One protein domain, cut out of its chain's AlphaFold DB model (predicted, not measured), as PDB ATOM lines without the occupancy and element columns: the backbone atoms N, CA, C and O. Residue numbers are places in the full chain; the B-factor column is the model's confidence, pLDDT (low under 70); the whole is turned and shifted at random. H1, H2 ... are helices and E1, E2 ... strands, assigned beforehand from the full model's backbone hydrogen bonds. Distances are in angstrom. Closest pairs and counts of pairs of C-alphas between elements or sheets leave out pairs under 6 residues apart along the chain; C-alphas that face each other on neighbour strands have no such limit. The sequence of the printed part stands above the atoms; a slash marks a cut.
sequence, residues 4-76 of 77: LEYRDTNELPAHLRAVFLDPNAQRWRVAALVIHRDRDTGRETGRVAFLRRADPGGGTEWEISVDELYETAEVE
ATOM      1  N   LEU A   4     280.677 281.684 217.754       92.25
ATOM      2  CA  LEU A   4     279.264 281.769 217.399       92.25
ATOM      3  C   LEU A   4     278.473 282.226 218.619       92.25
ATOM      4  O   LEU A   4     278.460 281.548 219.645       92.25
ATOM      5  N   GLU A   5     277.792 283.359 218.491       93.75
ATOM      6  CA  GLU A   5     276.821 283.834 219.473       93.75
ATOM      7  C   GLU A   5     275.416 283.539 218.943       93.75
ATOM      8  O   GLU A   5     275.048 283.991 217.859       93.75
ATOM      9  N   TYR A   6     274.643 282.767 219.703       93.56
ATOM     10  CA  TYR A   6     273.251 282.455 219.394       93.56
ATOM     11  C   TYR A   6     272.325 283.357 220.210       93.56
ATOM     12  O   TYR A   6     272.535 283.515 221.412       93.56
ATOM     13  N   ARG A   7     271.299 283.914 219.563       94.00
ATOM     14  CA  ARG A   7     270.211 284.653 220.212       94.00
ATOM     15  C   ARG A   7     268.864 284.086 219.796       94.00
ATOM     16  O   ARG A   7     268.610 283.916 218.598       94.00
ATOM     17  N   ASP A   8     268.000 283.837 220.772       92.31
ATOM     18  CA  ASP A   8     266.616 283.440 220.516       92.31
ATOM     19  C   ASP A   8     265.754 284.635 220.063       92.31
ATOM     20  O   ASP A   8     266.162 285.791 220.196       92.31
ATOM     21  N   THR A   9     264.545 284.381 219.539       86.62
ATOM     22  CA  THR A   9     263.615 285.440 219.092       86.62
ATOM     23  C   THR A   9     263.348 286.523 220.148       86.62
ATOM     24  O   THR A   9     263.190 287.691 219.792       86.62
ATOM     25  N   ASN A  10     263.252 286.180 221.432       89.69
ATOM     26  CA  ASN A  10     262.916 287.133 222.493       89.69
ATOM     27  C   ASN A  10     264.077 288.087 222.799       89.69
ATOM     28  O   ASN A  10     263.832 289.226 223.205       89.69
ATOM     29  N   GLU A  11     265.305 287.641 222.552       91.94
ATOM     30  CA  GLU A  11     266.547 288.399 222.704       91.94
ATOM     31  C   GLU A  11     266.859 289.301 221.495       91.94
ATOM     32  O   GLU A  11     267.796 290.107 221.535       91.94
ATOM     33  N   LEU A  12     266.084 289.196 220.409       88.31
ATOM     34  CA  LEU A  12     266.323 289.980 219.200       88.31
ATOM     35  C   LEU A  12     265.864 291.443 219.341       88.31
ATOM     36  O   LEU A  12     264.849 291.743 219.983       88.31
ATOM     37  N   PRO A  13     266.556 292.376 218.661       87.44
ATOM     38  CA  PRO A  13     266.069 293.733 218.450       87.44
ATOM     39  C   PRO A  13     264.645 293.764 217.877       87.44
ATOM     40  O   PRO A  13     264.264 292.904 217.086       87.44
ATOM     41  N   ALA A  14     263.865 294.797 218.215       87.56
ATOM     42  CA  ALA A  14     262.460 294.905 217.805       87.56
ATOM     43  C   ALA A  14     262.238 294.755 216.289       87.56
ATOM     44  O   ALA A  14     261.320 294.051 215.887       87.56
ATOM     45  N   HIS A  15     263.110 295.345 215.468       85.25
ATOM     46  CA  HIS A  15     263.015 295.264 214.009       85.25
ATOM     47  C   HIS A  15     263.248 293.843 213.460       85.25
ATOM     48  O   HIS A  15     262.676 293.496 212.438       85.25
ATOM     49  N   LEU A  16     264.018 292.993 214.153       87.50
ATOM     50  CA  LEU A  16     264.209 291.580 213.786       87.50
ATOM     51  C   LEU A  16     263.108 290.664 214.337       87.50
ATOM     52  O   LEU A  16     262.930 289.553 213.849       87.50
ATOM     53  N   ARG A  17     262.345 291.121 215.336       88.19
ATOM     54  CA  ARG A  17     261.153 290.413 215.840       88.19
ATOM     55  C   ARG A  17     259.907 290.658 214.986       88.19
ATOM     56  O   ARG A  17     258.866 290.060 215.260       88.19
ATOM     57  N   ALA A  18     260.000 291.546 213.997       87.25
ATOM     58  CA  ALA A  18     258.920 291.849 213.072       87.25
ATOM     59  C   ALA A  18     258.570 290.647 212.177       87.25
ATOM     60  O   ALA A  18     259.279 289.636 212.125       87.25
ATOM     61  N   VAL A  19     257.437 290.765 211.485       88.12
ATOM     62  CA  VAL A  19     257.065 289.844 210.411       88.12
ATOM     63  C   VAL A  19     257.604 290.401 209.100       88.12
ATOM     64  O   VAL A  19     257.369 291.560 208.767       88.12
ATOM     65  N   PHE A  20     258.315 289.551 208.376       87.62
ATOM     66  CA  PHE A  20     258.870 289.830 207.062       87.62
ATOM     67  C   PHE A  20     257.942 289.249 206.000       87.62
ATOM     68  O   PHE A  20     257.470 288.116 206.147       87.62
ATOM     69  N   LEU A  21     257.681 290.016 204.946       86.31
ATOM     70  CA  LEU A  21     256.947 289.550 203.779       86.31
ATOM     71  C   LEU A  21     257.937 289.285 202.649       86.31
ATOM     72  O   LEU A  21     258.697 290.176 202.273       86.31
ATOM     73  N   ASP A  22     257.940 288.062 202.125       83.94
ATOM     74  CA  ASP A  22     258.736 287.741 200.941       83.94
ATOM     75  C   ASP A  22     258.011 288.150 199.639       83.94
ATOM     76  O   ASP A  22     256.810 288.451 199.656       83.94
ATOM     77  N   PRO A  23     258.695 288.118 198.479       82.44
ATOM     78  CA  PRO A  23     258.094 288.487 197.194       82.44
ATOM     79  C   PRO A  23     256.875 287.650 196.761       82.44
ATOM     80  O   PRO A  23     256.156 288.050 195.848       82.44
ATOM     81  N   ASN A  24     256.622 286.498 197.390       83.44
ATOM     82  CA  ASN A  24     255.468 285.635 197.123       83.44
ATOM     83  C   ASN A  24     254.314 285.870 198.112       83.44
ATOM     84  O   ASN A  24     253.394 285.052 198.187       83.44
ATOM     85  N   ALA A  25     254.356 286.965 198.878       85.38
ATOM     86  CA  ALA A  25     253.421 287.288 199.953       85.38
ATOM     87  C   ALA A  25     253.397 286.254 201.098       85.38
ATOM     88  O   ALA A  25     252.419 286.163 201.848       85.38
ATOM     89  N   GLN A  26     254.472 285.481 201.271       85.75
ATOM     90  CA  GLN A  26     254.614 284.581 202.406       85.75
ATOM     91  C   GLN A  26     255.166 285.346 203.610       85.75
ATOM     92  O   GLN A  26     256.133 286.100 203.515       85.75
ATOM     93  N   ARG A  27     254.551 285.114 204.773       88.44
ATOM     94  CA  ARG A  27     254.930 285.760 206.032       88.44
ATOM     95  C   ARG A  27     255.949 284.921 206.794       88.44
ATOM     96  O   ARG A  27     255.719 283.727 207.034       88.44
ATOM     97  N   TRP A  28     257.016 285.566 207.243       89.31
ATOM     98  CA  TRP A  28     258.151 284.970 207.941       89.31
ATOM     99  C   TRP A  28     258.441 285.699 209.253       89.31
ATOM    100  O   TRP A  28     258.186 286.891 209.396       89.31
ATOM    101  N   ARG A  29     258.975 284.981 210.238       91.00
ATOM    102  CA  ARG A  29     259.500 285.535 211.494       91.00
ATOM    103  C   ARG A  29     260.893 284.987 211.732       91.00
ATOM    104  O   ARG A  29     261.131 283.813 211.454       91.00
ATOM    105  N   VAL A  30     261.773 285.791 212.318       91.25
ATOM    106  CA  VAL A  30     263.085 285.306 212.755       91.25
ATOM    107  C   VAL A  30     262.909 284.452 214.016       91.25
ATOM    108  O   VAL A  30     262.467 284.932 215.061       91.25
ATOM    109  N   ALA A  31     263.221 283.164 213.906       90.38
ATOM    110  CA  ALA A  31     263.229 282.191 214.996       90.38
ATOM    111  C   ALA A  31     264.509 282.281 215.842       90.38
ATOM    112  O   ALA A  31     264.473 282.069 217.051       90.38
ATOM    113  N   ALA A  32     265.635 282.590 215.203       92.38
ATOM    114  CA  ALA A  32     266.922 282.727 215.865       92.38
ATOM    115  C   ALA A  32     267.894 283.557 215.029       92.38
ATOM    116  O   ALA A  32     267.737 283.680 213.811       92.38
ATOM    117  N   LEU A  33     268.925 284.076 215.686       94.44
ATOM    118  CA  LEU A  33     270.030 284.777 215.054       94.44
ATOM    119  C   LEU A  33     271.357 284.165 215.505       94.44
ATOM    120  O   LEU A  33     271.597 284.017 216.701       94.44
ATOM    121  N   VAL A  34     272.231 283.868 214.549       94.69
ATOM    122  CA  VAL A  34     273.623 283.496 214.804       94.69
ATOM    123  C   VAL A  34     274.525 284.636 214.356       94.69
ATOM    124  O   VAL A  34     274.462 285.092 213.216       94.69
ATOM    125  N   ILE A  35     275.364 285.112 215.269       94.19
ATOM    126  CA  ILE A  35     276.342 286.170 215.031       94.19
ATOM    127  C   ILE A  35     277.725 285.522 214.971       94.19
ATOM    128  O   ILE A  35     278.170 284.887 215.929       94.19
ATOM    129  N   HIS A  36     278.408 285.689 213.843       94.00
ATOM    130  CA  HIS A  36     279.781 285.243 213.653       94.00
ATOM    131  C   HIS A  36     280.730 286.311 214.178       94.00
ATOM    132  O   HIS A  36     280.671 287.468 213.753       94.00
ATOM    133  N   ARG A  37     281.616 285.930 215.097       94.12
ATOM    134  CA  ARG A  37     282.651 286.809 215.635       94.12
ATOM    135  C   ARG A  37     284.035 286.266 215.329       94.12
ATOM    136  O   ARG A  37     284.306 285.070 215.439       94.12
ATOM    137  N   ASP A  38     284.925 287.170 214.956       93.50
ATOM    138  CA  ASP A  38     286.349 286.896 214.921       93.50
ATOM    139  C   ASP A  38     286.841 286.631 216.347       93.50
ATOM    140  O   ASP A  38     286.637 287.448 217.245       93.50
ATOM    141  N   ARG A  39     287.469 285.475 216.561       89.12
ATOM    142  CA  ARG A  39     287.869 285.020 217.899       89.12
ATOM    143  C   ARG A  39     288.932 285.916 218.532       89.12
ATOM    144  O   ARG A  39     288.948 286.077 219.748       89.12
ATOM    145  N   ASP A  40     289.822 286.474 217.719       92.56
ATOM    146  CA  ASP A  40     290.993 287.198 218.209       92.56
ATOM    147  C   ASP A  40     290.651 288.656 218.539       92.56
ATOM    148  O   ASP A  40     291.203 289.241 219.470       92.56
ATOM    149  N   THR A  41     289.713 289.246 217.798       90.31
ATOM    150  CA  THR A  41     289.320 290.655 217.938       90.31
ATOM    151  C   THR A  41     287.940 290.858 218.563       90.31
ATOM    152  O   THR A  41     287.590 291.990 218.902       90.31
ATOM    153  N   GLY A  42     287.129 289.802 218.679       89.94
ATOM    154  CA  GLY A  42     285.730 289.858 219.121       89.94
ATOM    155  C   GLY A  42     284.796 290.605 218.160       89.94
ATOM    156  O   GLY A  42     283.610 290.797 218.460       89.94
ATOM    157  N   ARG A  43     285.320 291.060 217.014       92.50
ATOM    158  CA  ARG A  43     284.564 291.819 216.020       92.50
ATOM    159  C   ARG A  43     283.584 290.907 215.320       92.50
ATOM    160  O   ARG A  43     283.910 289.783 214.960       92.50
ATOM    161  N   GLU A  44     282.388 291.423 215.104       93.38
ATOM    162  CA  GLU A  44     281.413 290.742 214.273       93.38
ATOM    163  C   GLU A  44     281.890 290.704 212.817       93.38
ATOM    164  O   GLU A  44     282.338 291.716 212.278       93.38
ATOM    165  N   THR A  45     281.802 289.528 212.202       92.50
ATOM    166  CA  THR A  45     282.180 289.270 210.808       92.50
ATOM    167  C   THR A  45     280.989 288.887 209.935       92.50
ATOM    168  O   THR A  45     281.117 288.881 208.715       92.50
ATOM    169  N   GLY A  46     279.837 288.584 210.536       91.56
ATOM    170  CA  GLY A  46     278.600 288.314 209.815       91.56
ATOM    171  C   GLY A  46     277.459 287.908 210.741       91.56
ATOM    172  O   GLY A  46     277.661 287.639 211.929       91.56
ATOM    173  N   ARG A  47     276.250 287.853 210.183       93.81
ATOM    174  CA  ARG A  47     275.039 287.423 210.882       93.81
ATOM    175  C   ARG A  47     274.152 286.583 209.975       93.81
ATOM    176  O   ARG A  47     273.955 286.916 208.808       93.81
ATOM    177  N   VAL A  48     273.569 285.544 210.549       94.19
ATOM    178  CA  VAL A  48     272.658 284.615 209.882       94.19
ATOM    179  C   VAL A  48     271.357 284.548 210.670       94.19
ATOM    180  O   VAL A  48     271.377 284.334 211.883       94.19
ATOM    181  N   ALA A  49     270.230 284.736 209.990       93.25
ATOM    182  CA  ALA A  49     268.897 284.594 210.554       93.25
ATOM    183  C   ALA A  49     268.291 283.243 210.167       93.25
ATOM    184  O   ALA A  49     268.310 282.842 209.004       93.25
ATOM    185  N   PHE A  50     267.681 282.584 211.147       92.06
ATOM    186  CA  PHE A  50     266.810 281.440 210.916       92.06
ATOM    187  C   PHE A  50     265.372 281.935 210.871       92.06
ATOM    188  O   PHE A  50     264.880 282.527 211.832       92.06
ATOM    189  N   LEU A  51     264.696 281.712 209.754       90.62
ATOM    190  CA  LEU A  51     263.321 282.110 209.510       90.62
ATOM    191  C   LEU A  51     262.378 280.930 209.700       90.62
ATOM    192  O   LEU A  51     262.644 279.814 209.264       90.62
ATOM    193  N   ARG A  52     261.214 281.210 210.277       90.56
ATOM    194  CA  ARG A  52     260.063 280.305 210.329       90.56
ATOM    195  C   ARG A  52     258.864 280.976 209.684       90.56
ATOM    196  O   ARG A  52     258.683 282.188 209.822       90.56
ATOM    197  N   ARG A  53     257.993 280.198 209.038       89.38
ATOM    198  CA  ARG A  53     256.708 280.728 208.559       89.38
ATOM    199  C   ARG A  53     255.899 281.262 209.745       89.38
ATOM    200  O   ARG A  53     255.857 280.647 210.814       89.38
ATOM    201  N   ALA A  54     255.280 282.424 209.561       86.50
ATOM    202  CA  ALA A  54     254.423 283.041 210.573       86.50
ATOM    203  C   ALA A  54     253.041 282.368 210.651       86.50
ATOM    204  O   ALA A  54     252.366 282.474 211.676       86.50
ATOM    205  N   ASP A  55     252.637 281.674 209.585       81.75
ATOM    206  CA  ASP A  55     251.351 280.991 209.496       81.75
ATOM    207  C   ASP A  55     251.308 279.728 210.380       81.75
ATOM    208  O   ASP A  55     252.313 279.024 210.523       81.75
ATOM    209  N   PRO A  56     250.135 279.380 210.940       63.09
ATOM    210  CA  PRO A  56     249.970 278.284 211.903       63.09
ATOM    211  C   PRO A  56     250.212 276.876 211.335       63.09
ATOM    212  O   PRO A  56     250.132 275.903 212.079       63.09
ATOM    213  N   GLY A  57     250.514 276.747 210.040       64.94
ATOM    214  CA  GLY A  57     250.711 275.457 209.378       64.94
ATOM    215  C   GLY A  57     251.976 274.709 209.795       64.94
ATOM    216  O   GLY A  57     252.041 273.507 209.565       64.94
ATOM    217  N   GLY A  58     252.949 275.389 210.417       58.47
ATOM    218  CA  GLY A  58     254.273 274.818 210.672       58.47
ATOM    219  C   GLY A  58     255.007 274.569 209.350       58.47
ATOM    220  O   GLY A  58     254.496 273.948 208.424       58.47
ATOM    221  N   GLY A  59     256.206 275.110 209.203       61.75
ATOM    222  CA  GLY A  59     256.936 275.014 207.946       61.75
ATOM    223  C   GLY A  59     258.428 275.077 208.169       61.75
ATOM    224  O   GLY A  59     258.875 275.611 209.182       61.75
ATOM    225  N   THR A  60     259.143 274.503 207.207       64.06
ATOM    226  CA  THR A  60     260.596 274.374 207.134       64.06
ATOM    227  C   THR A  60     261.297 275.659 207.554       64.06
ATOM    228  O   THR A  60     260.980 276.735 207.044       64.06
ATOM    229  N   GLU A  61     262.240 275.529 208.481       74.00
ATOM    230  CA  GLU A  61     263.137 276.611 208.866       74.00
ATOM    231  C   GLU A  61     264.066 276.928 207.691       74.00
ATOM    232  O   GLU A  61     264.594 276.020 207.045       74.00
ATOM    233  N   TRP A  62     264.208 278.210 207.375       84.75
ATOM    234  CA  TRP A  62     265.084 278.700 206.313       84.75
ATOM    235  C   TRP A  62     266.235 279.484 206.923       84.75
ATOM    236  O   TRP A  62     266.031 280.247 207.861       84.75
ATOM    237  N   GLU A  63     267.434 279.310 206.385       88.00
ATOM    238  CA  GLU A  63     268.612 280.083 206.771       88.00
ATOM    239  C   GLU A  63     268.872 281.156 205.711       88.00
ATOM    240  O   GLU A  63     268.863 280.857 204.516       88.00
ATOM    241  N   ILE A  64     269.087 282.398 206.140       89.31
ATOM    242  CA  ILE A  64     269.412 283.526 205.261       89.31
ATOM    243  C   ILE A  64     270.403 284.457 205.960       89.31
ATOM    244  O   ILE A  64     270.385 284.593 207.189       89.31
ATOM    245  N   SER A  65     271.277 285.123 205.206       90.44
ATOM    246  CA  SER A  65     272.088 286.192 205.796       90.44
ATOM    247  C   SER A  65     271.189 287.361 206.214       90.44
ATOM    248  O   SER A  65     270.166 287.631 205.587       90.44
ATOM    249  N   VAL A  66     271.535 288.062 207.294       87.00
ATOM    250  CA  VAL A  66     270.713 289.201 207.749       87.00
ATOM    251  C   VAL A  66     270.717 290.343 206.733       87.00
ATOM    252  O   VAL A  66     269.703 291.017 206.578       87.00
ATOM    253  N   ASP A  67     271.831 290.544 206.036       87.31
ATOM    254  CA  ASP A  67     271.930 291.575 205.003       87.31
ATOM    255  C   ASP A  67     270.965 291.265 203.847       87.31
ATOM    256  O   ASP A  67     270.151 292.108 203.479       87.31
ATOM    257  N   GLU A  68     270.948 290.017 203.369       86.44
ATOM    258  CA  GLU A  68     270.014 289.562 202.333       86.44
ATOM    259  C   GLU A  68     268.553 289.584 202.809       86.44
ATOM    260  O   GLU A  68     267.658 289.920 202.034       86.44
ATOM    261  N   LEU A  69     268.284 289.296 204.089       86.31
ATOM    262  CA  LEU A  69     266.946 289.447 204.670       86.31
ATOM    263  C   LEU A  69     266.440 290.892 204.539       86.31
ATOM    264  O   LEU A  69     265.285 291.096 204.178       86.31
ATOM    265  N   TYR A  70     267.285 291.891 204.802       83.00
ATOM    266  CA  TYR A  70     266.895 293.295 204.642       83.00
ATOM    267  C   TYR A  70     266.756 293.732 203.184       83.00
ATOM    268  O   TYR A  70     265.975 294.639 202.905       83.00
ATOM    269  N   GLU A  71     267.492 293.118 202.259       83.62
ATOM    270  CA  GLU A  71     267.367 293.407 200.826       83.62
ATOM    271  C   GLU A  71     266.094 292.809 200.218       83.62
ATOM    272  O   GLU A  71     265.506 293.390 199.305       83.62
ATOM    273  N   THR A  72     265.674 291.641 200.707       76.94
ATOM    274  CA  THR A  72     264.595 290.847 200.102       76.94
ATOM    275  C   THR A  72     263.229 291.061 200.737       76.94
ATOM    276  O   THR A  72     262.220 290.825 200.069       76.94
ATOM    277  N   ALA A  73     263.172 291.476 202.001       73.31
ATOM    278  CA  ALA A  73     261.922 291.530 202.738       73.31
ATOM    279  C   ALA A  73     261.364 292.946 202.882       73.31
ATOM    280  O   ALA A  73     262.052 293.882 203.292       73.31
ATOM    281  N   GLU A  74     260.057 293.066 202.663       75.19
ATOM    282  CA  GLU A  74     259.297 294.214 203.145       75.19
ATOM    283  C   GLU A  74     258.904 293.984 204.612       75.19
ATOM    284  O   GLU A  74     258.490 292.887 205.008       75.19
ATOM    285  N   VAL A  75     259.050 295.025 205.435       71.62
ATOM    286  CA  VAL A  75     258.651 295.000 206.848       71.62
ATOM    287  C   VAL A  75     257.203 295.475 206.961       71.62
ATOM    288  O   VAL A  75     256.885 296.596 206.570       71.62
ATOM    289  N   GLU A  76     256.332 294.636 207.523       63.19
ATOM    290  CA  GLU A  76     254.951 295.014 207.853       63.19
ATOM    291  C   GLU A  76     254.981 295.943 209.090       63.19
ATOM    292  O   GLU A  76     255.348 295.494 210.182       63.19
TER     293      GLU A  76
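AT A GLANCE: This is residues 4 to 76 of the 77 residues of an uncharacterized protein of Streptomyces sp. CB03238 (UniProt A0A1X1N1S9). One strongly twisted sheet is built on a long hairpin, E3 and E4, and curls round one short helix, H1. E1 and E2 lie beside different stretches of E3 on the same side of it, and E5 lies along E4 on the side away from E3. The 73 printed residues hold, in chain order, E1, E2, E3, E4, E5 and H1, and the class is mostly strand. The sheet is branched at E3, and its neighbour pairs are antiparallel. The whole is compact, with a radius of gyration of the C-alphas of 12.8 A, yet elongated, spanning 42 by 22 by 21 A.

HOW THE PARTS SIT: Start with E1, residues 4 to 8, an edge strand and the antiparallel neighbour of E3, residues 27 to 37, at 151 degrees; N 7 and O 33 are 2.9 A apart, within hydrogen-bond range. E2, residues 19 to 21, is beside residues 27 to 29 of E3, on the same side as E1, which is beside residues 32 to 36; look for N 20 and O 28, 2.9 A apart. E3 bends by 53 degrees at residue 31. On its other side find E4, residues 44 to 53, antiparallel at 157 degrees, with N 34 and O 48 at 2.8 A. E5, residues 62 to 65, is antiparallel to E4 at 151 degrees, with N 49 and O 64 at 2.8 A. E2 to E5 form a meander, each strand the antiparallel neighbour of the one before. H1, residues 66 to 72, is on the sheet; its closest C-alphas to E4 are those of Val 66 and Val 48, 5.4 A apart. E3 and H1 are near each other, with 5 pairs of C-alphas within 10 A. In H1 every O i to N i+4 pair is within hydrogen-bond range. After it, residues 74 to 75 pair antiparallel with residues 20 to 21 of E2. E1 and E5 are apart.

IN THESE COORDINATES: Find C-alpha 4 at (279.264, 281.769, 217.399); from there E1 runs 13.1 A to C-alpha 8. E2 measures 6.6 A. E3 begins at C-alpha 27, at (254.930, 285.760, 206.032), and reaches C-alpha 37 after 29.4 A. E4 returns over 27.3 A, E5 covers 10.3 A, and H1 runs 9.9 A to C-alpha 72 at (264.595, 290.847, 200.102).

THE WHOLE: The two C-alphas farthest apart, those of Asp 40 and Gly 57, are 42.9 A apart. The printed part has no cut and no long link. Mean pLDDT of the printed part is 86.2; look for low confidence, under 70, at residues 56 to 60 and residue 76.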